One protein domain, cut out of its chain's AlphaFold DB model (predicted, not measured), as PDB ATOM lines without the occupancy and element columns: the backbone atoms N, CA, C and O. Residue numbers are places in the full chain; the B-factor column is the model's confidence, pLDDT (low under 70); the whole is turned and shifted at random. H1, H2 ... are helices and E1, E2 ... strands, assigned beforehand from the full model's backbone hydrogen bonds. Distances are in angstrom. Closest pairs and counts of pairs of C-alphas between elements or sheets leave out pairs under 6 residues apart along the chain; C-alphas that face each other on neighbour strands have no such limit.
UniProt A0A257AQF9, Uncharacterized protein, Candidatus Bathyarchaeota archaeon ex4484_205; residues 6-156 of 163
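What this domain is: This is residues 6 to 156 of the 163 residues of an uncharacterized protein of Candidatus Bathyarchaeota archaeon ex4484_205 (UniProt A0A257AQF9). A small three-stranded sheet, E1, E3 and E2, forms the middle layer between helices, with H3 and H4 packed over one face and H2 and H6 over the other. H5 packs on H4, H1 on H3, and after H6 a long link leads away to H7 at the far side, where residues 145 to 151 stick out. The printed part has 151 residues with seven named helices and three named strands, in the order H1, E1, H2, E2, H3, H4, H5, E3, H6, H7. The sheet is antiparallel throughout and the class is mixed, helices and strands. The whole is compact, with a radius of gyration of the C-alphas of 14.8 A, and spans 41 by 35 by 30 A.

Where its parts are: In the sheet, E1 is residues 15 to 21, 19.2 A long, E3 residues 109 to 115, 19.9 A, and E2 residues 42 to 49, 20.4 A. H3 is residues 56 to 71, 22.2 A, and H4 residues 80 to 89, 14.1 A. H2 is residues 28 to 38, 15.7 A, and H6 residues 118 to 132, 20.6 A. H5 is residues 94 to 101, H1 residues 7 to 11 and H7 residues 149 to 156. C-alpha 7 is at (-6.578, -23.431, 14.223), C-alpha 42 at (-10.122, -17.856, 32.830) and C-alpha 156 at (3.527, -29.749, 15.658).

How they stand to each other: E3 is the inner strand, antiparallel to E1 at 165 degrees, with N 17 and O 113 at 2.8 A, and to E2 at 170 degrees, with N 46 and O 112 at 2.9 A. E1, H2 and E2 form a split strand-helix-strand unit, two strands running the same way with E3 between them, and its crossover is right-handed. H4 lies over E2 at a height over the sheet of 7.9 A; the closest C-alphas are those of Ile 44 and Ser 81, 4.8 A apart. H3 is on the same face, 10.0 A high, slantwise to the strands. H3 and H4 touch at a steep tilt of 45 degrees, opposite ways, closest at the C-alphas of Ser 62 and Val 87, 5.9 A. H6, on the opposite face, lies over E3 at a height of 9.3 A, along the strands. H2 and H6 are close but not clearly touching; the C-alphas of Ile 35 and Thr 124 are closest, 7.4 A. H5 touches H4, closest at the C-alphas of Leu 86 and Ala 97, 5.2 A, and only grazes the sheet. H1 touches H3 with residues 61 to 68 of H3 alone, closest at the C-alphas of Leu 11 and Tyr 64, 6.4 A. H7 touches no helix. In H1 to H7 every O i to N i+4 pair is within hydrogen-bond range.

The domain as a whole: The C-alphas farthest apart are those of Ser 95 and Ser 146, 43.5 A. The printed part has no cut. The link from H6 to H7, residues 133 to 148, is long. Mean pLDDT of the printed part is 83.9; residues 6 to 10 and 133 to 156 are under 70.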
ATOM      1  N   THR A   6      -6.790 -19.997  10.652       66.00
ATOM      2  CA  THR A   6      -6.283 -21.339  10.980       66.00
ATOM      3  C   THR A   6      -6.533 -21.679  12.459       66.00
ATOM      4  O   THR A   6      -6.726 -20.794  13.295       66.00
ATOM      5  N   LEU A   7      -6.523 -22.973  12.820       65.56
ATOM      6  CA  LEU A   7      -6.578 -23.431  14.223       65.56
ATOM      7  C   LEU A   7      -5.594 -22.636  15.101       65.56
ATOM      8  O   LEU A   7      -5.931 -22.172  16.187       65.56
ATOM      9  N   LEU A   8      -4.382 -22.454  14.576       63.75
ATOM     10  CA  LEU A   8      -3.259 -21.825  15.255       63.75
ATOM     11  C   LEU A   8      -3.478 -20.328  15.483       63.75
ATOM     12  O   LEU A   8      -3.186 -19.840  16.569       63.75
ATOM     13  N   GLU A   9      -4.048 -19.618  14.510       66.75
ATOM     14  CA  GLU A   9      -4.366 -18.185  14.615       66.75
ATOM     15  C   GLU A   9      -5.470 -17.881  15.631       66.75
ATOM     16  O   GLU A   9      -5.507 -16.807  16.237       66.75
ATOM     17  N   ASN A  10      -6.397 -18.815  15.828       69.38
ATOM     18  CA  ASN A  10      -7.433 -18.647  16.840       69.38
ATOM     19  C   ASN A  10      -6.890 -18.973  18.233       69.38
ATOM     20  O   ASN A  10      -7.106 -18.208  19.175       69.38
ATOM     21  N   LEU A  11      -6.124 -20.062  18.362       75.38
ATOM     22  CA  LEU A  11      -5.490 -20.435  19.626       75.38
ATOM     23  C   LEU A  11      -4.404 -19.438  20.056       75.38
ATOM     24  O   LEU A  11      -4.212 -19.252  21.252       75.38
ATOM     25  N   SER A  12      -3.752 -18.727  19.129       73.12
ATOM     26  CA  SER A  12      -2.728 -17.717  19.449       73.12
ATOM     27  C   SER A  12      -3.255 -16.520  20.242       73.12
ATOM     28  O   SER A  12      -2.468 -15.739  20.765       73.12
ATOM     29  N   ARG A  13      -4.578 -16.352  20.344       83.38
ATOM     30  CA  ARG A  13      -5.209 -15.323  21.184       83.38
ATOM     31  C   ARG A  13      -5.271 -15.718  22.662       83.38
ATOM     32  O   ARG A  13      -5.705 -14.907  23.476       83.38
ATOM     33  N   TYR A  14      -4.899 -16.953  22.991       86.19
ATOM     34  CA  TYR A  14      -5.027 -17.536  24.317       86.19
ATOM     35  C   TYR A  14      -3.683 -18.080  24.804       86.19
ATOM     36  O   TYR A  14      -2.905 -18.669  24.054       86.19
ATOM     37  N   TYR A  15      -3.450 -17.938  26.100       86.31
ATOM     38  CA  TYR A  15      -2.429 -18.653  26.848       86.31
ATOM     39  C   TYR A  15      -3.019 -19.989  27.303       86.31
ATOM     40  O   TYR A  15      -4.011 -19.999  28.040       86.31
ATOM     41  N   ILE A  16      -2.453 -21.106  26.830       87.50
ATOM     42  CA  ILE A  16      -3.028 -22.451  26.992       87.50
ATOM     43  C   ILE A  16      -2.080 -23.364  27.763       87.50
ATOM     44  O   ILE A  16      -1.129 -23.888  27.203       87.50
ATOM     45  N   GLY A  17      -2.388 -23.636  29.023       85.88
ATOM     46  CA  GLY A  17      -1.618 -24.541  29.867       85.88
ATOM     47  C   GLY A  17      -2.186 -25.947  29.782       85.88
ATOM     48  O   GLY A  17      -3.390 -26.131  29.952       85.88
ATOM     49  N   ILE A  18      -1.333 -26.940  29.543       87.00
ATOM     50  CA  ILE A  18      -1.708 -28.354  29.582       87.00
ATOM     51  C   ILE A  18      -0.717 -29.059  30.490       87.00
ATOM     52  O   ILE A  18       0.472 -29.083  30.189       87.00
ATOM     53  N   SER A  19      -1.210 -29.647  31.576       84.00
ATOM     54  CA  SER A  19      -0.366 -30.343  32.535       84.00
ATOM     55  C   SER A  19      -0.825 -31.752  32.810       84.00
ATOM     56  O   SER A  19      -2.007 -32.002  33.026       84.00
ATOM     57  N   TYR A  20       0.142 -32.657  32.882       85.62
ATOM     58  CA  TYR A  20      -0.076 -33.987  33.404       85.62
ATOM     59  C   TYR A  20      -0.123 -33.971  34.932       85.62
ATOM     60  O   TYR A  20       0.708 -33.341  35.584       85.62
ATOM     61  N   LEU A  21      -1.089 -34.682  35.496       86.62
ATOM     62  CA  LEU A  21      -1.242 -34.905  36.922       86.62
ATOM     63  C   LEU A  21      -1.229 -36.401  37.177       86.62
ATOM     64  O   LEU A  21      -2.168 -37.110  36.826       86.62
ATOM     65  N   ARG A  22      -0.179 -36.870  37.848       86.88
ATOM     66  CA  ARG A  22      -0.039 -38.285  38.208       86.88
ATOM     67  C   ARG A  22      -1.095 -38.747  39.213       86.88
ATOM     68  O   ARG A  22      -1.401 -39.928  39.298       86.88
ATOM     69  N   LYS A  23      -1.600 -37.831  40.039       90.88
ATOM     70  CA  LYS A  23      -2.600 -38.152  41.049       90.88
ATOM     71  C   LYS A  23      -3.486 -36.948  41.313       90.88
ATOM     72  O   LYS A  23      -3.020 -35.942  41.842       90.88
ATOM     73  N   VAL A  24      -4.768 -37.066  40.992       92.94
ATOM     74  CA  VAL A  24      -5.757 -36.034  41.302       92.94
ATOM     75  C   VAL A  24      -5.964 -35.970  42.825       92.94
ATOM     76  O   VAL A  24      -6.302 -36.989  43.438       92.94
ATOM     77  N   PRO A  25      -5.755 -34.808  43.468       91.69
ATOM     78  CA  PRO A  25      -5.894 -34.674  44.916       91.69
ATOM     79  C   PRO A  25      -7.365 -34.648  45.342       91.69
ATOM     80  O   PRO A  25      -8.231 -34.249  44.573       91.69
ATOM     81  N   SER A  26      -7.669 -35.027  46.586       94.75
ATOM     82  CA  SER A  26      -9.054 -35.117  47.084       94.75
ATOM     83  C   SER A  26      -9.818 -33.791  47.060       94.75
ATOM     84  O   SER A  26     -11.027 -33.784  46.860       94.75
ATOM     85  N   ASN A  27      -9.116 -32.668  47.211       93.62
ATOM     86  CA  ASN A  27      -9.683 -31.319  47.216       93.62
ATOM     87  C   ASN A  27      -9.649 -30.631  45.837       93.62
ATOM     88  O   ASN A  27      -9.814 -29.412  45.757       93.62
ATOM     89  N   TRP A  28      -9.404 -31.371  44.745       93.56
ATOM     90  CA  TRP A  28      -9.245 -30.786  43.409       93.56
ATOM     91  C   TRP A  28     -10.429 -29.895  43.020       93.56
ATOM     92  O   TRP A  28     -10.236 -28.804  42.484       93.56
ATOM     93  N   PHE A  29     -11.651 -30.341  43.320       93.62
ATOM     94  CA  PHE A  29     -12.875 -29.663  42.909       93.62
ATOM     95  C   PHE A  29     -13.005 -28.298  43.582       93.62
ATOM     96  O   PHE A  29     -13.234 -27.294  42.909       93.62
ATOM     97  N   GLU A  30     -12.763 -28.243  44.890       94.62
ATOM     98  CA  GLU A  30     -12.790 -27.016  45.688       94.62
ATOM     99  C   GLU A  30     -11.733 -26.015  45.210       94.62
ATOM    100  O   GLU A  30     -12.017 -24.825  45.054       94.62
ATOM    101  N   VAL A  31     -10.517 -26.495  44.921       92.31
ATOM    102  CA  VAL A  31      -9.423 -25.664  44.399       92.31
ATOM    103  C   VAL A  31      -9.803 -25.056  43.052       92.31
ATOM    104  O   VAL A  31      -9.699 -23.841  42.871       92.31
ATOM    105  N   ILE A  32     -10.280 -25.881  42.119       92.69
ATOM    106  CA  ILE A  32     -10.672 -25.442  40.778       92.69
ATOM    107  C   ILE A  32     -11.846 -24.457  40.860       92.69
ATOM    108  O   ILE A  32     -11.792 -23.395  40.241       92.69
ATOM    109  N   GLN A  33     -12.879 -24.742  41.657       92.62
ATOM    110  CA  GLN A  33     -14.011 -23.828  41.841       92.62
ATOM    111  C   GLN A  33     -13.596 -22.485  42.444       92.62
ATOM    112  O   GLN A  33     -14.057 -21.437  41.980       92.62
ATOM    113  N   LYS A  34     -12.702 -22.495  43.438       93.12
ATOM    114  CA  LYS A  34     -12.193 -21.271  44.061       93.12
ATOM    115  C   LYS A  34     -11.467 -20.390  43.046       93.12
ATOM    116  O   LYS A  34     -11.752 -19.198  42.985       93.12
ATOM    117  N   ILE A  35     -10.594 -20.975  42.224       91.88
ATOM    118  CA  ILE A  35      -9.853 -20.247  41.180       91.88
ATOM    119  C   ILE A  35     -10.816 -19.658  40.141       91.88
ATOM    120  O   ILE A  35     -10.722 -18.482  39.801       91.88
ATOM    121  N   ARG A  36     -11.786 -20.446  39.668       90.44
ATOM    122  CA  ARG A  36     -12.769 -19.992  38.665       90.44
ATOM    123  C   ARG A  36     -13.660 -18.865  39.183       90.44
ATOM    124  O   ARG A  36     -14.094 -18.023  38.407       90.44
ATOM    125  N   SER A  37     -13.923 -18.845  40.486       89.88
ATOM    126  CA  SER A  37     -14.731 -17.799  41.117       89.88
ATOM    127  C   SER A  37     -13.949 -16.501  41.329       89.88
ATOM    128  O   SER A  37     -14.549 -15.427  41.319       89.88
ATOM    129  N   SER A  38     -12.624 -16.574  41.511       90.81
ATOM    130  CA  SER A  38     -11.774 -15.394  41.717       90.81
ATOM    131  C   SER A  38     -11.231 -14.787  40.422       90.81
ATOM    132  O   SER A  38     -10.963 -13.588  40.393       90.81
ATOM    133  N   LYS A  39     -11.087 -15.578  39.352       89.31
ATOM    134  CA  LYS A  39     -10.470 -15.161  38.084       89.31
ATOM    135  C   LYS A  39     -11.456 -15.318  36.922       89.31
ATOM    136  O   LYS A  39     -11.613 -16.399  36.358       89.31
ATOM    137  N   LYS A  40     -12.152 -14.226  36.581       87.94
ATOM    138  CA  LYS A  40     -13.218 -14.200  35.553       87.94
ATOM    139  C   LYS A  40     -12.706 -14.316  34.115       87.94
ATOM    140  O   LYS A  40     -13.481 -14.617  33.215       87.94
ATOM    141  N   ASP A  41     -11.432 -14.031  33.898       91.00
ATOM    142  CA  ASP A  41     -10.754 -14.061  32.602       91.00
ATOM    143  C   ASP A  41     -10.279 -15.474  32.204       91.00
ATOM    144  O   ASP A  41      -9.862 -15.696  31.067       91.00
ATOM    145  N   ILE A  42     -10.382 -16.446  33.117       93.25
ATOM    146  CA  ILE A  42     -10.122 -17.856  32.830       93.25
ATOM    147  C   ILE A  42     -11.332 -18.460  32.121       93.25
ATOM    148  O   ILE A  42     -12.384 -18.693  32.719       93.25
ATOM    149  N   TYR A  43     -11.153 -18.777  30.842       93.38
ATOM    150  CA  TYR A  43     -12.184 -19.396  30.017       93.38
ATOM    151  C   TYR A  43     -12.303 -20.885  30.329       93.38
ATOM    152  O   TYR A  43     -13.388 -21.384  30.633       93.38
ATOM    153  N   ILE A  44     -11.174 -21.594  30.286       95.31
ATOM    154  CA  ILE A  44     -11.104 -23.029  30.557       95.31
ATOM    155  C   ILE A  44     -10.194 -23.235  31.757       95.31
ATOM    156  O   ILE A  44      -9.059 -22.781  31.768       95.31
ATOM    157  N   LEU A  45     -10.702 -23.949  32.749       95.69
ATOM    158  CA  LEU A  45      -9.926 -24.603  33.794       95.69
ATOM    159  C   LEU A  45     -10.615 -25.933  34.087       95.69
ATOM    160  O   LEU A  45     -11.722 -25.932  34.636       95.69
ATOM    161  N   GLN A  46     -10.034 -27.035  33.619       95.88
ATOM    162  CA  GLN A  46     -10.682 -28.347  33.630       95.88
ATOM    163  C   GLN A  46      -9.678 -29.477  33.809       95.88
ATOM    164  O   GLN A  46      -8.622 -29.479  33.185       95.88
ATOM    165  N   LEU A  47     -10.055 -30.458  34.623       94.81
ATOM    166  CA  LEU A  47      -9.377 -31.744  34.713       94.81
ATOM    167  C   LEU A  47     -10.089 -32.765  33.827       94.81
ATOM    168  O   LEU A  47     -11.318 -32.841  33.836       94.81
ATOM    169  N   ILE A  48      -9.318 -33.540  33.079       95.88
ATOM    170  CA  ILE A  48      -9.792 -34.588  32.178       95.88
ATOM    171  C   ILE A  48      -9.075 -35.875  32.569       95.88
ATOM    172  O   ILE A  48      -7.859 -35.864  32.743       95.88
ATOM    173  N   ASN A  49      -9.805 -36.978  32.709       96.12
ATOM    174  CA  ASN A  49      -9.211 -38.282  32.990       96.12
ATOM    175  C   ASN A  49      -8.208 -38.657  31.892       96.12
ATOM    176  O   ASN A  49      -8.533 -38.555  30.706       96.12
ATOM    177  N   LEU A  50      -7.005 -39.105  32.269       93.06
ATOM    178  CA  LEU A  50      -5.961 -39.438  31.295       93.06
ATOM    179  C   LEU A  50      -6.425 -40.513  30.300       93.06
ATOM    180  O   LEU A  50      -6.063 -40.452  29.132       93.06
ATOM    181  N   SER A  51      -7.281 -41.450  30.718       92.25
ATOM    182  CA  SER A  51      -7.827 -42.493  29.832       92.25
ATOM    183  C   SER A  51      -8.669 -41.949  28.668       92.25
ATOM    184  O   SER A  51      -8.840 -42.631  27.660       92.25
ATOM    185  N   SER A  52      -9.172 -40.716  28.783       91.06
ATOM    186  CA  SER A  52      -9.906 -40.007  27.724       91.06
ATOM    187  C   SER A  52      -9.015 -39.125  26.845       91.06
ATOM    188  O   SER A  52      -9.489 -38.529  25.875       91.06
ATOM    189  N   PHE A  53      -7.730 -39.006  27.179       88.00
ATOM    190  CA  PHE A  53      -6.754 -38.269  26.390       88.00
ATOM    191  C   PHE A  53      -6.119 -39.198  25.355       88.00
ATOM    192  O   PHE A  53      -5.404 -40.136  25.699       88.00
ATOM    193  N   TYR A  54      -6.355 -38.920  24.072       84.50
ATOM    194  CA  TYR A  54      -5.774 -39.714  22.985       84.50
ATOM    195  C   TYR A  54      -4.470 -39.107  22.456       84.50
ATOM    196  O   TYR A  54      -3.504 -39.812  22.178       84.50
ATOM    197  N   SER A  55      -4.443 -37.784  22.274       82.56
ATOM    198  CA  SER A  55      -3.257 -37.065  21.803       82.56
ATOM    199  C   SER A  55      -3.362 -35.568  22.082       82.56
ATOM    200  O   SER A  55      -4.458 -35.012  22.184       82.56
ATOM    201  N   PHE A  56      -2.220 -34.876  22.087       81.12
ATOM    202  CA  PHE A  56      -2.187 -33.414  22.171       81.12
ATOM    203  C   PHE A  56      -2.980 -32.747  21.045       81.12
ATOM    204  O   PHE A  56      -3.665 -31.758  21.281       81.12
ATOM    205  N   ARG A  57      -2.945 -33.309  19.832       80.25
ATOM    206  CA  ARG A  57      -3.703 -32.785  18.689       80.25
ATOM    207  C   ARG A  57      -5.209 -32.845  18.938       80.25
ATOM    208  O   ARG A  57      -5.896 -31.862  18.673       80.25
ATOM    209  N   GLN A  58      -5.706 -33.966  19.461       87.12
ATOM    210  CA  GLN A  58      -7.112 -34.104  19.843       87.12
ATOM    211  C   GLN A  58      -7.480 -33.066  20.908       87.12
ATOM    212  O   GLN A  58      -8.469 -32.360  20.745       87.12
ATOM    213  N   LEU A  59      -6.653 -32.900  21.940       89.00
ATOM    214  CA  LEU A  59      -6.925 -31.937  23.003       89.00
ATOM    215  C   LEU A  59      -6.919 -30.480  22.515       89.00
ATOM    216  O   LEU A  59      -7.840 -29.731  22.825       89.00
ATOM    217  N   LEU A  60      -5.928 -30.082  21.713       86.81
ATOM    218  CA  LEU A  60      -5.856 -28.739  21.130       86.81
ATOM    219  C   LEU A  60      -7.043 -28.458  20.203       86.81
ATOM    220  O   LEU A  60      -7.602 -27.362  20.237       86.81
ATOM    221  N   PHE A  61      -7.463 -29.449  19.412       86.88
ATOM    222  CA  PHE A  61      -8.651 -29.332  18.570       86.88
ATOM    223  C   PHE A  61      -9.929 -29.180  19.403       86.88
ATOM    224  O   PHE A  61     -10.772 -28.339  19.094       86.88
ATOM    225  N   SER A  62     -10.053 -29.928  20.502       93.56
ATOM    226  CA  SER A  62     -11.166 -29.787  21.442       93.56
ATOM    227  C   SER A  62     -11.193 -28.407  22.098       93.56
ATOM    228  O   SER A  62     -12.246 -27.776  22.140       93.56
ATOM    229  N   ILE A  63     -10.040 -27.899  22.547       93.12
ATOM    230  CA  ILE A  63      -9.911 -26.547  23.113       93.12
ATOM    231  C   ILE A  63     -10.338 -25.497  22.083       93.12
ATOM    232  O   ILE A  63     -11.133 -24.618  22.409       93.12
ATOM    233  N   TYR A  64      -9.870 -25.611  20.839       91.25
ATOM    234  CA  TYR A  64     -10.278 -24.725  19.750       91.25
ATOM    235  C   TYR A  64     -11.796 -24.733  19.543       91.25
ATOM    236  O   TYR A  64     -12.416 -23.673  19.571       91.25
ATOM    237  N   ASN A  65     -12.409 -25.912  19.405       92.94
ATOM    238  CA  ASN A  65     -13.852 -26.030  19.184       92.94
ATOM    239  C   ASN A  65     -14.661 -25.408  20.325       92.94
ATOM    240  O   ASN A  65     -15.661 -24.731  20.078       92.94
ATOM    241  N   VAL A  66     -14.216 -25.586  21.570       95.56
ATOM    242  CA  VAL A  66     -14.844 -24.956  22.733       95.56
ATOM    243  C   VAL A  66     -14.732 -23.441  22.636       95.56
ATOM    244  O   VAL A  66     -15.752 -22.759  22.641       95.56
ATOM    245  N   LEU A  67     -13.521 -22.899  22.496       93.06
ATOM    246  CA  LEU A  67     -13.311 -21.451  22.462       93.06
ATOM    247  C   LEU A  67     -14.073 -20.795  21.300       93.06
ATOM    248  O   LEU A  67     -14.756 -19.794  21.513       93.06
ATOM    249  N   SER A  68     -14.044 -21.398  20.111       91.44
ATOM    250  CA  SER A  68     -14.792 -20.918  18.946       91.44
ATOM    251  C   SER A  68     -16.305 -21.032  19.122       91.44
ATOM    252  O   SER A  68     -17.023 -20.113  18.742       91.44
ATOM    253  N   SER A  69     -16.823 -22.110  19.721       93.69
ATOM    254  CA  SER A  69     -18.271 -22.223  19.946       93.69
ATOM    255  C   SER A  69     -18.790 -21.141  20.897       93.69
ATOM    256  O   SER A  69     -19.875 -20.614  20.671       93.69
ATOM    257  N   PHE A  70     -18.005 -20.735  21.899       93.31
ATOM    258  CA  PHE A  70     -18.346 -19.596  22.755       93.31
ATOM    259  C   PHE A  70     -18.181 -18.246  22.048       93.31
ATOM    260  O   PHE A  70     -19.021 -17.370  22.232       93.31
ATOM    261  N   GLU A  71     -17.138 -18.067  21.231       90.62
ATOM    262  CA  GLU A  71     -16.917 -16.828  20.468       90.62
ATOM    263  C   GLU A  71     -18.040 -16.564  19.453       90.62
ATOM    264  O   GLU A  71     -18.485 -15.427  19.310       90.62
ATOM    265  N   TYR A  72     -18.540 -17.612  18.795       90.06
ATOM    266  CA  TYR A  72     -19.563 -17.504  17.751       90.06
ATOM    267  C   TYR A  72     -20.995 -17.813  18.224       90.06
ATOM    268  O   TYR A  72     -21.917 -17.793  17.414       90.06
ATOM    269  N   GLY A  73     -21.206 -18.095  19.515       92.31
ATOM    270  CA  GLY A  73     -22.543 -18.332  20.078       92.31
ATOM    271  C   GLY A  73     -23.167 -19.697  19.749       92.31
ATOM    272  O   GLY A  73     -24.385 -19.836  19.791       92.31
ATOM    273  N   PHE A  74     -22.349 -20.707  19.440       92.25
ATOM    274  CA  PHE A  74     -22.764 -22.088  19.154       92.25
ATOM    275  C   PHE A  74     -22.555 -23.064  20.327       92.25
ATOM    276  O   PHE A  74     -22.768 -24.265  20.171       92.25
ATOM    277  N   SER A  75     -22.098 -22.589  21.489       94.00
ATOM    278  CA  SER A  75     -21.875 -23.426  22.675       94.00
ATOM    279  C   SER A  75     -23.172 -24.080  23.162       94.00
ATOM    280  O   SER A  75     -24.196 -23.401  23.277       94.00
ATOM    281  N   ARG A  76     -23.127 -25.369  23.521       92.81
ATOM    282  CA  ARG A  76     -24.287 -26.093  24.072       92.81
ATOM    283  C   ARG A  76     -24.491 -25.777  25.553       92.81
ATOM    284  O   ARG A  76     -25.622 -25.676  26.024       92.81
ATOM    285  N   LEU A  77     -23.398 -25.609  26.292       95.00
ATOM    286  CA  LEU A  77     -23.388 -25.254  27.706       95.00
ATOM    287  C   LEU A  77     -22.990 -23.793  27.920       95.00
ATOM    288  O   LEU A  77     -22.361 -23.158  27.084       95.00
ATOM    289  N   LYS A  78     -23.309 -23.260  29.105       93.75
ATOM    290  CA  LYS A  78     -22.944 -21.888  29.511       93.75
ATOM    291  C   LYS A  78     -21.506 -21.754  30.024       93.75
ATOM    292  O   LYS A  78     -21.059 -20.648  30.305       93.75
ATOM    293  N   ASN A  79     -20.805 -22.869  30.222       93.75
ATOM    294  CA  ASN A  79     -19.491 -22.905  30.852       93.75
ATOM    295  C   ASN A  79     -18.470 -23.607  29.934       93.75
ATOM    296  O   ASN A  79     -18.666 -24.792  29.650       93.75
ATOM    297  N   PRO A  80     -17.376 -22.938  29.516       95.81
ATOM    298  CA  PRO A  80     -16.430 -23.525  28.568       95.81
ATOM    299  C   PRO A  80     -15.717 -24.781  29.076       95.81
ATOM    300  O   PRO A  80     -15.511 -25.706  28.301       95.81
ATOM    301  N   SER A  81     -15.383 -24.889  30.369       96.06
ATOM    302  CA  SER A  81     -14.786 -26.140  30.875       96.06
ATOM    303  C   SER A  81     -15.748 -27.323  30.817       96.06
ATOM    304  O   SER A  81     -15.318 -28.443  30.563       96.06
ATOM    305  N   ASN A  82     -17.043 -27.094  31.045       95.56
ATOM    306  CA  ASN A  82     -18.029 -28.167  30.942       95.56
ATOM    307  C   ASN A  82     -18.247 -28.559  29.475       95.56
ATOM    308  O   ASN A  82     -18.374 -29.742  29.169       95.56
ATOM    309  N   GLU A  83     -18.251 -27.578  28.565       97.06
ATOM    310  CA  GLU A  83     -18.290 -27.838  27.122       97.06
ATOM    311  C   GLU A  83     -17.061 -28.639  26.678       97.06
ATOM    312  O   GLU A  83     -17.191 -29.547  25.864       97.06
ATOM    313  N   LEU A  84     -15.883 -28.380  27.259       97.00
ATOM    314  CA  LEU A  84     -14.682 -29.163  26.973       97.00
ATOM    315  C   LEU A  84     -14.858 -30.643  27.311       97.00
ATOM    316  O   LEU A  84     -14.439 -31.479  26.514       97.00
ATOM    317  N   LEU A  85     -15.517 -30.982  28.424       96.69
ATOM    318  CA  LEU A  85     -15.832 -32.379  28.740       96.69
ATOM    319  C   LEU A  85     -16.759 -33.001  27.687       96.69
ATOM    320  O   LEU A  85     -16.504 -34.119  27.242       96.69
ATOM    321  N   LEU A  86     -17.794 -32.286  27.228       96.38
ATOM    322  CA  LEU A  86     -18.662 -32.781  26.150       96.38
ATOM    323  C   LEU A  86     -17.877 -33.014  24.849       96.38
ATOM    324  O   LEU A  86     -17.999 -34.065  24.229       96.38
ATOM    325  N   VAL A  87     -17.062 -32.040  24.435       95.69
ATOM    326  CA  VAL A  87     -16.300 -32.113  23.179       95.69
ATOM    327  C   VAL A  87     -15.258 -33.231  23.227       95.69
ATOM    328  O   VAL A  87     -15.116 -33.968  22.257       95.69
ATOM    329  N   VAL A  88     -14.549 -33.391  24.348       95.38
ATOM    330  CA  VAL A  88     -13.531 -34.441  24.517       95.38
ATOM    331  C   VAL A  88     -14.157 -35.833  24.568       95.38
ATOM    332  O   VAL A  88     -13.606 -36.755  23.971       95.38
ATOM    333  N   SER A  89     -15.296 -35.989  25.244       94.81
ATOM    334  CA  SER A  89     -15.998 -37.277  25.343       94.81
ATOM    335  C   SER A  89     -16.763 -37.667  24.074       94.81
ATOM    336  O   SER A  89     -17.083 -38.842  23.905       94.81
ATOM    337  N   GLY A  90     -17.059 -36.706  23.192       93.56
ATOM    338  CA  GLY A  90     -17.931 -36.921  22.034       93.56
ATOM    339  C   GLY A  90     -19.400 -37.130  22.413       93.56
ATOM    340  O   GLY A  90     -20.156 -37.690  21.626       93.56
ATOM    341  N   GLU A  91     -19.798 -36.715  23.616       95.50
ATOM    342  CA  GLU A  91     -21.162 -36.860  24.124       95.50
ATOM    343  C   GLU A  91     -22.002 -35.598  23.882       95.50
ATOM    344  O   GLU A  91     -21.496 -34.471  23.803       95.50
ATOM    345  N   ASP A  92     -23.322 -35.787  23.846       92.81
ATOM    346  CA  ASP A  92     -24.314 -34.702  23.844       92.81
ATOM    347  C   ASP A  92     -24.926 -34.447  25.227       92.81
ATOM    348  O   ASP A  92     -25.555 -33.414  25.458       92.81
ATOM    349  N   GLN A  93     -24.727 -35.370  26.171       94.69
ATOM    350  CA  GLN A  93     -25.227 -35.267  27.540       94.69
ATOM    351  C   GLN A  93     -24.077 -35.028  28.514       94.69
ATOM    352  O   GLN A  93     -23.130 -35.810  28.581       94.69
ATOM    353  N   PHE A  94     -24.184 -33.973  29.324       95.00
ATOM    354  CA  PHE A  94     -23.112 -33.598  30.250       95.00
ATOM    355  C   PHE A  94     -22.843 -34.669  31.315       95.00
ATOM    356  O   PHE A  94     -21.687 -34.913  31.641       95.00
ATOM    357  N   SER A  95     -23.880 -35.343  31.821       96.50
ATOM    358  CA  SER A  95     -23.714 -36.449  32.774       96.50
ATOM    359  C   SER A  95     -22.846 -37.571  32.198       96.50
ATOM    360  O   SER A  95     -21.874 -37.966  32.830       96.50
ATOM    361  N   ARG A  96     -23.120 -38.000  30.959       96.75
ATOM    362  CA  ARG A  96     -22.317 -39.014  30.258       96.75
ATOM    363  C   ARG A  96     -20.899 -38.538  29.980       96.75
ATOM    364  O   ARG A  96     -19.955 -39.310  30.110       96.75
ATOM    365  N   ALA A  97     -20.724 -37.262  29.638       96.62
ATOM    366  CA  ALA A  97     -19.390 -36.695  29.484       96.62
ATOM    367  C   ALA A  97     -18.587 -36.791  30.786       96.62
ATOM    368  O   ALA A  97     -17.436 -37.217  30.759       96.62
ATOM    369  N   VAL A  98     -19.193 -36.458  31.928       96.31
ATOM    370  CA  VAL A  98     -18.553 -36.602  33.244       96.31
ATOM    371  C   VAL A  98     -18.246 -38.067  33.555       96.31
ATOM    372  O   VAL A  98     -17.146 -38.351  34.012       96.31
ATOM    373  N   GLU A  99     -19.150 -39.000  33.259       95.69
ATOM    374  CA  GLU A  99     -18.897 -40.438  33.444       95.69
ATOM    375  C   GLU A  99     -17.720 -40.942  32.595       95.69
ATOM    376  O   GLU A  99     -16.931 -41.760  33.060       95.69
ATOM    377  N   ARG A 100     -17.574 -40.456  31.354       94.75
ATOM    378  CA  ARG A 100     -16.525 -40.923  30.432       94.75
ATOM    379  C   ARG A 100     -15.170 -40.266  30.669       94.75
ATOM    380  O   ARG A 100     -14.159 -40.953  30.597       94.75
ATOM    381  N   CYS A 101     -15.142 -38.953  30.899       95.81
ATOM    382  CA  CYS A 101     -13.899 -38.173  30.937       95.81
ATOM    383  C   CYS A 101     -13.690 -37.351  32.215       95.81
ATOM    384  O   CYS A 101     -12.658 -36.688  32.354       95.81
ATOM    385  N   GLY A 102     -14.631 -37.398  33.158       95.38
ATOM    386  CA  GLY A 102     -14.466 -36.821  34.486       95.38
ATOM    387  C   GLY A 102     -13.384 -37.537  35.290       95.38
ATOM    388  O   GLY A 102     -13.077 -38.710  35.078       95.38
ATOM    389  N   VAL A 103     -12.766 -36.802  36.209       96.00
ATOM    390  CA  VAL A 103     -11.680 -37.321  37.042       96.00
ATOM    391  C   VAL A 103     -12.187 -37.860  38.369       96.00
ATOM    392  O   VAL A 103     -13.080 -37.287  38.991       96.00
ATOM    393  N   GLU A 104     -11.534 -38.915  38.840       95.44
ATOM    394  CA  GLU A 104     -11.714 -39.450  40.186       95.44
ATOM    395  C   GLU A 104     -10.514 -39.095  41.065       95.44
ATOM    396  O   GLU A 104      -9.390 -38.918  40.586       95.44
ATOM    397  N   VAL A 105     -10.732 -39.006  42.375       95.44
ATOM    398  CA  VAL A 105      -9.639 -38.793  43.328       95.44
ATOM    399  C   VAL A 105      -8.639 -39.941  43.215       95.44
ATOM    400  O   VAL A 105      -9.005 -41.109  43.247       95.44
ATOM    401  N   GLY A 106      -7.357 -39.607  43.109       94.25
ATOM    402  CA  GLY A 106      -6.286 -40.587  42.978       94.25
ATOM    403  C   GLY A 106      -5.981 -41.029  41.546       94.25
ATOM    404  O   GLY A 106      -4.925 -41.622  41.345       94.25
ATOM    405  N   SER A 107      -6.845 -40.718  40.576       94.81
ATOM    406  CA  SER A 107      -6.615 -41.041  39.161       94.81
ATOM    407  C   SER A 107      -5.550 -40.145  38.518       94.81
ATOM    408  O   SER A 107      -5.204 -39.084  39.046       94.81
ATOM    409  N   GLU A 108      -5.031 -40.578  37.370       92.81
ATOM    410  CA  GLU A 108      -4.181 -39.769  36.497       92.81
ATOM    411  C   GLU A 108      -5.050 -38.851  35.621       92.81
ATOM    412  O   GLU A 108      -6.116 -39.244  35.137       92.81
ATOM    413  N   ALA A 109      -4.603 -37.616  35.397       93.62
ATOM    414  CA  ALA A 109      -5.389 -36.612  34.690       93.62
ATOM    415  C   ALA A 109      -4.546 -35.648  33.858       93.62
ATOM    416  O   ALA A 109      -3.352 -35.461  34.081       93.62
ATOM    417  N   ILE A 110      -5.217 -34.981  32.927       91.88
ATOM    418  CA  ILE A 110      -4.729 -33.798  32.233       91.88
ATOM    419  C   ILE A 110      -5.481 -32.579  32.762       91.88
ATOM    420  O   ILE A 110      -6.709 -32.539  32.758       91.88
ATOM    421  N   LEU A 111      -4.741 -31.571  33.201       91.81
ATOM    422  CA  LEU A 111      -5.249 -30.251  33.537       91.81
ATOM    423  C   LEU A 111      -5.119 -29.334  32.330       91.81
ATOM    424  O   LEU A 111      -4.032 -29.191  31.778       91.81
ATOM    425  N   VAL A 112      -6.211 -28.677  31.964       93.06
ATOM    426  CA  VAL A 112      -6.262 -27.689  30.888       93.06
ATOM    427  C   VAL A 112      -6.602 -26.331  31.473       93.06
ATOM    428  O   VAL A 112      -7.587 -26.202  32.200       93.06
ATOM    429  N   LEU A 113      -5.817 -25.320  31.110       93.00
ATOM    430  CA  LEU A 113      -6.043 -23.909  31.398       93.00
ATOM    431  C   LEU A 113      -6.072 -23.130  30.080       93.00
ATOM    432  O   LEU A 113      -5.173 -23.298  29.265       93.00
ATOM    433  N   ALA A 114      -7.046 -22.244  29.886       92.50
ATOM    434  CA  ALA A 114      -7.035 -21.257  28.810       92.50
ATOM    435  C   ALA A 114      -7.504 -19.891  29.327       92.50
ATOM    436  O   ALA A 114      -8.607 -19.772  29.870       92.50
ATOM    437  N   THR A 115      -6.687 -18.859  29.127       91.75
ATOM    438  CA  THR A 115      -7.010 -17.452  29.427       91.75
ATOM    439  C   THR A 115      -6.449 -16.537  28.338       91.75
ATOM    440  O   THR A 115      -5.548 -16.928  27.601       91.75
ATOM    441  N   LYS A 116      -6.989 -15.324  28.211       89.62
ATOM    442  CA  LYS A 116      -6.405 -14.262  27.372       89.62
ATOM    443  C   LYS A 116      -5.433 -13.366  28.144       89.62
ATOM    444  O   LYS A 116      -4.733 -12.573  27.522       89.62
ATOM    445  N   ASP A 117      -5.386 -13.476  29.471       89.31
ATOM    446  CA  ASP A 117      -4.536 -12.648  30.321       89.31
ATOM    447  C   ASP A 117      -3.295 -13.414  30.799       89.31
ATOM    448  O   ASP A 117      -3.383 -14.466  31.436       89.31
ATOM    449  N   LEU A 118      -2.116 -12.868  30.490       84.81
ATOM    450  CA  LEU A 118      -0.830 -13.498  30.797       84.81
ATOM    451  C   LEU A 118      -0.570 -13.562  32.304       84.81
ATOM    452  O   LEU A 118       0.006 -14.528  32.805       84.81
ATOM    453  N   LYS A 119      -0.987 -12.529  33.039       85.44
ATOM    454  CA  LYS A 119      -0.769 -12.455  34.482       85.44
ATOM    455  C   LYS A 119      -1.603 -13.518  35.194       85.44
ATOM    456  O   LYS A 119      -1.044 -14.340  35.918       85.44
ATOM    457  N   SER A 120      -2.900 -13.575  34.912       89.69
ATOM    458  CA  SER A 120      -3.790 -14.624  35.404       89.69
ATOM    459  C   SER A 120      -3.324 -16.015  35.005       89.69
ATOM    460  O   SER A 120      -3.471 -16.942  35.805       89.69
ATOM    461  N   PHE A 121      -2.745 -16.184  33.811       87.81
ATOM    462  CA  PHE A 121      -2.150 -17.452  33.399       87.81
ATOM    463  C   PHE A 121      -1.063 -17.896  34.386       87.81
ATOM    464  O   PHE A 121      -1.193 -18.950  35.012       87.81
ATOM    465  N   TYR A 122      -0.024 -17.079  34.573       85.00
ATOM    466  CA  TYR A 122       1.105 -17.428  35.438       85.00
ATOM    467  C   TYR A 122       0.707 -17.567  36.902       85.00
ATOM    468  O   TYR A 122       1.128 -18.522  37.552       85.00
ATOM    469  N   GLU A 123      -0.134 -16.671  37.419       88.88
ATOM    470  CA  GLU A 123      -0.631 -16.771  38.792       88.88
ATOM    471  C   GLU A 123      -1.400 -18.078  38.998       88.88
ATOM    472  O   GLU A 123      -1.199 -18.769  39.989       88.88
ATOM    473  N   THR A 124      -2.265 -18.448  38.051       90.00
ATOM    474  CA  THR A 124      -3.070 -19.671  38.163       90.00
ATOM    475  C   THR A 124      -2.214 -20.916  38.085       90.00
ATOM    476  O   THR A 124      -2.394 -21.830  38.883       90.00
ATOM    477  N   ILE A 125      -1.260 -20.957  37.162       85.19
ATOM    478  CA  ILE A 125      -0.329 -22.073  37.077       85.19
ATOM    479  C   ILE A 125       0.529 -22.169  38.346       85.19
ATOM    480  O   ILE A 125       0.697 -23.263  38.877       85.19
ATOM    481  N   SER A 126       1.011 -21.045  38.881       83.62
ATOM    482  CA  SER A 126       1.728 -21.017  40.158       83.62
ATOM    483  C   SER A 126       0.860 -21.580  41.290       83.62
ATOM    484  O   SER A 126       1.290 -22.498  41.989       83.62
ATOM    485  N   ASP A 127      -0.389 -21.121  41.416       86.81
ATOM    486  CA  ASP A 127      -1.346 -21.617  42.413       86.81
ATOM    487  C   ASP A 127      -1.579 -23.132  42.281       86.81
ATOM    488  O   ASP A 127      -1.613 -23.857  43.279       86.81
ATOM    489  N   LEU A 128      -1.743 -23.621  41.050       87.12
ATOM    490  CA  LEU A 128      -1.968 -25.035  40.753       87.12
ATOM    491  C   LEU A 128      -0.715 -25.872  41.026       87.12
ATOM    492  O   LEU A 128      -0.839 -26.968  41.564       87.12
ATOM    493  N   SER A 129       0.483 -25.356  40.740       80.75
ATOM    494  CA  SER A 129       1.750 -26.068  40.963       80.75
ATOM    495  C   SER A 129       1.994 -26.370  42.428       80.75
ATOM    496  O   SER A 129       2.330 -27.501  42.779       80.75
ATOM    497  N   GLN A 130       1.728 -25.387  43.285       82.50
ATOM    498  CA  GLN A 130       1.869 -25.521  44.729       82.50
ATOM    499  C   GLN A 130       0.859 -26.514  45.306       82.50
ATOM    500  O   GLN A 130       1.141 -27.179  46.299       82.50
ATOM    501  N   ARG A 131      -0.330 -26.613  44.700       83.75
ATOM    502  CA  ARG A 131      -1.432 -27.437  45.212       83.75
ATOM    503  C   ARG A 131      -1.414 -28.863  44.682       83.75
ATOM    504  O   ARG A 131      -1.808 -29.767  45.412       83.75
ATOM    505  N   PHE A 132      -1.035 -29.059  43.422       81.50
ATOM    506  CA  PHE A 132      -1.201 -30.330  42.713       81.50
ATOM    507  C   PHE A 132       0.121 -31.058  42.423       81.50
ATOM    508  O   PHE A 132       0.080 -32.251  42.144       81.50
ATOM    509  N   GLY A 133       1.273 -30.393  42.567       63.56
ATOM    510  CA  GLY A 133       2.594 -31.014  42.453       63.56
ATOM    511  C   GLY A 133       2.995 -31.339  41.011       63.56
ATOM    512  O   GLY A 133       2.616 -32.371  40.465       63.56
ATOM    513  N   GLY A 134       3.834 -30.474  40.433       56.72
ATOM    514  CA  GLY A 134       4.361 -30.602  39.072       56.72
ATOM    515  C   GLY A 134       3.422 -30.008  38.022       56.72
ATOM    516  O   GLY A 134       2.237 -30.329  37.984       56.72
ATOM    517  N   LEU A 135       3.960 -29.128  37.171       52.44
ATOM    518  CA  LEU A 135       3.271 -28.688  35.965       52.44
ATOM    519  C   LEU A 135       4.138 -28.834  34.729       52.44
ATOM    520  O   LEU A 135       5.304 -28.455  34.729       52.44
ATOM    521  N   LEU A 136       3.509 -29.309  33.660       51.81
ATOM    522  CA  LEU A 136       3.982 -29.073  32.307       51.81
ATOM    523  C   LEU A 136       3.411 -27.729  31.830       51.81
ATOM    524  O   LEU A 136       2.220 -27.449  31.995       51.81
ATOM    525  N   TYR A 137       4.276 -26.885  31.274       52.47
ATOM    526  CA  TYR A 137       3.951 -25.536  30.820       52.47
ATOM    527  C   TYR A 137       3.940 -25.483  29.300       52.47
ATOM    528  O   TYR A 137       4.887 -25.939  28.669       52.47
ATOM    529  N   ILE A 138       2.946 -24.817  28.708       52.94
ATOM    530  CA  ILE A 138       3.108 -24.249  27.364       52.94
ATOM    531  C   ILE A 138       2.458 -22.862  27.321       52.94
ATOM    532  O   ILE A 138       1.246 -22.776  27.361       52.94
ATOM    533  N   THR A 139       3.231 -21.774  27.220       50.38
ATOM    534  CA  THR A 139       2.856 -20.513  26.520       50.38
ATOM    535  C   THR A 139       4.130 -19.677  26.252       50.38
ATOM    536  O   THR A 139       5.068 -19.844  27.035       50.38
ATOM    537  N   PRO A 140       4.182 -18.747  25.262       49.53
ATOM    538  CA  PRO A 140       3.056 -18.128  24.547       49.53
ATOM    539  C   PRO A 140       3.147 -18.279  23.008       49.53
ATOM    540  O   PRO A 140       3.896 -19.121  22.525       49.53
ATOM    541  N   PRO A 141       2.336 -17.511  22.254       49.16
ATOM    542  CA  PRO A 141       1.301 -17.998  21.335       49.16
ATOM    543  C   PRO A 141       1.917 -18.624  20.063       49.16
ATOM    544  O   PRO A 141       3.113 -18.512  19.855       49.16
ATOM    545  N   TYR A 142       1.166 -19.216  19.129       49.69
ATOM    546  CA  TYR A 142       1.748 -19.783  17.883       49.69
ATOM    547  C   TYR A 142       2.550 -18.802  16.978       49.69
ATOM    548  O   TYR A 142       2.945 -19.168  15.873       49.69
ATOM    549  N   LEU A 143       2.829 -17.574  17.424       41.03
ATOM    550  CA  LEU A 143       3.626 -16.558  16.753       41.03
ATOM    551  C   LEU A 143       4.375 -15.643  17.752       41.03
ATOM    552  O   LEU A 143       4.256 -14.424  17.650       41.03
ATOM    553  N   ASP A 144       5.191 -16.169  18.672       44.22
ATOM    554  CA  ASP A 144       6.410 -15.401  18.966       44.22
ATOM    555  C   ASP A 144       7.384 -15.623  17.798       44.22
ATOM    556  O   ASP A 144       7.763 -16.750  17.458       44.22
ATOM    557  N   LYS A 145       7.753 -14.540  17.107       45.09
ATOM    558  CA  LYS A 145       8.722 -14.583  16.001       45.09
ATOM    559  C   LYS A 145      10.113 -15.019  16.478       45.09
ATOM    560  O   LYS A 145      10.939 -15.352  15.632       45.09
ATOM    561  N   SER A 146      10.353 -15.035  17.788       46.69
ATOM    562  CA  SER A 146      11.592 -15.492  18.417       46.69
ATOM    563  C   SER A 146      11.771 -17.020  18.433       46.69
ATOM    564  O   SER A 146      12.899 -17.484  18.581       46.69
ATOM    565  N   MET A 147      10.704 -17.812  18.236       52.59
ATOM    566  CA  MET A 147      10.788 -19.276  18.326       52.59
ATOM    567  C   MET A 147      11.539 -19.902  17.149       52.59
ATOM    568  O   MET A 147      11.229 -19.653  15.972       52.59
ATOM    569  N   SER A 148      12.468 -20.798  17.476       54.44
ATOM    570  CA  SER A 148      13.242 -21.567  16.511       54.44
ATOM    571  C   SER A 148      12.357 -22.534  15.718       54.44
ATOM    572  O   SER A 148      11.285 -22.976  16.142       54.44
ATOM    573  N   LYS A 149      12.824 -22.906  14.524       54.88
ATOM    574  CA  LYS A 149      12.131 -23.862  13.649       54.88
ATOM    575  C   LYS A 149      11.952 -25.236  14.318       54.88
ATOM    576  O   LYS A 149      10.959 -25.905  14.060       54.88
ATOM    577  N   ALA A 150      12.880 -25.623  15.196       53.69
ATOM    578  CA  ALA A 150      12.839 -26.883  15.931       53.69
ATOM    579  C   ALA A 150      11.736 -26.904  17.000       53.69
ATOM    580  O   ALA A 150      11.032 -27.899  17.115       53.69
ATOM    581  N   GLU A 151      11.532 -25.801  17.727       50.41
ATOM    582  CA  GLU A 151      10.469 -25.698  18.739       50.41
ATOM    583  C   GLU A 151       9.076 -25.741  18.098       50.41
ATOM    584  O   GLU A 151       8.185 -26.431  18.588       50.41
ATOM    585  N   LYS A 152       8.907 -25.087  16.941       54.38
ATOM    586  CA  LYS A 152       7.670 -25.168  16.142       54.38
ATOM    587  C   LYS A 152       7.396 -26.598  15.673       54.38
ATOM    588  O   LYS A 152       6.294 -27.104  15.864       54.38
ATOM    589  N   GLN A 153       8.418 -27.272  15.145       54.00
ATOM    590  CA  GLN A 153       8.335 -28.667  14.706       54.00
ATOM    591  C   GLN A 153       8.034 -29.626  15.873       54.00
ATOM    592  O   GLN A 153       7.281 -30.583  15.711       54.00
ATOM    593  N   ALA A 154       8.601 -29.379  17.057       50.34
ATOM    594  CA  ALA A 154       8.378 -30.180  18.258       50.34
ATOM    595  C   ALA A 154       6.918 -30.085  18.723       50.34
ATOM    596  O   ALA A 154       6.280 -31.111  18.951       50.34
ATOM    597  N   ILE A 155       6.356 -28.874  18.758       50.75
ATOM    598  CA  ILE A 155       4.943 -28.642  19.088       50.75
ATOM    599  C   ILE A 155       4.015 -29.289  18.045       50.75
ATOM    600  O   ILE A 155       3.063 -29.977  18.413       50.75
ATOM    601  N   GLU A 156       4.302 -29.129  16.748       49.66
ATOM    602  CA  GLU A 156       3.527 -29.749  15.658       49.66
ATOM    603  C   GLU A 156       3.536 -31.288  15.715       49.66
ATOM    604  O   GLU A 156       2.542 -31.939  15.367       49.66
TER     605      GLU A 156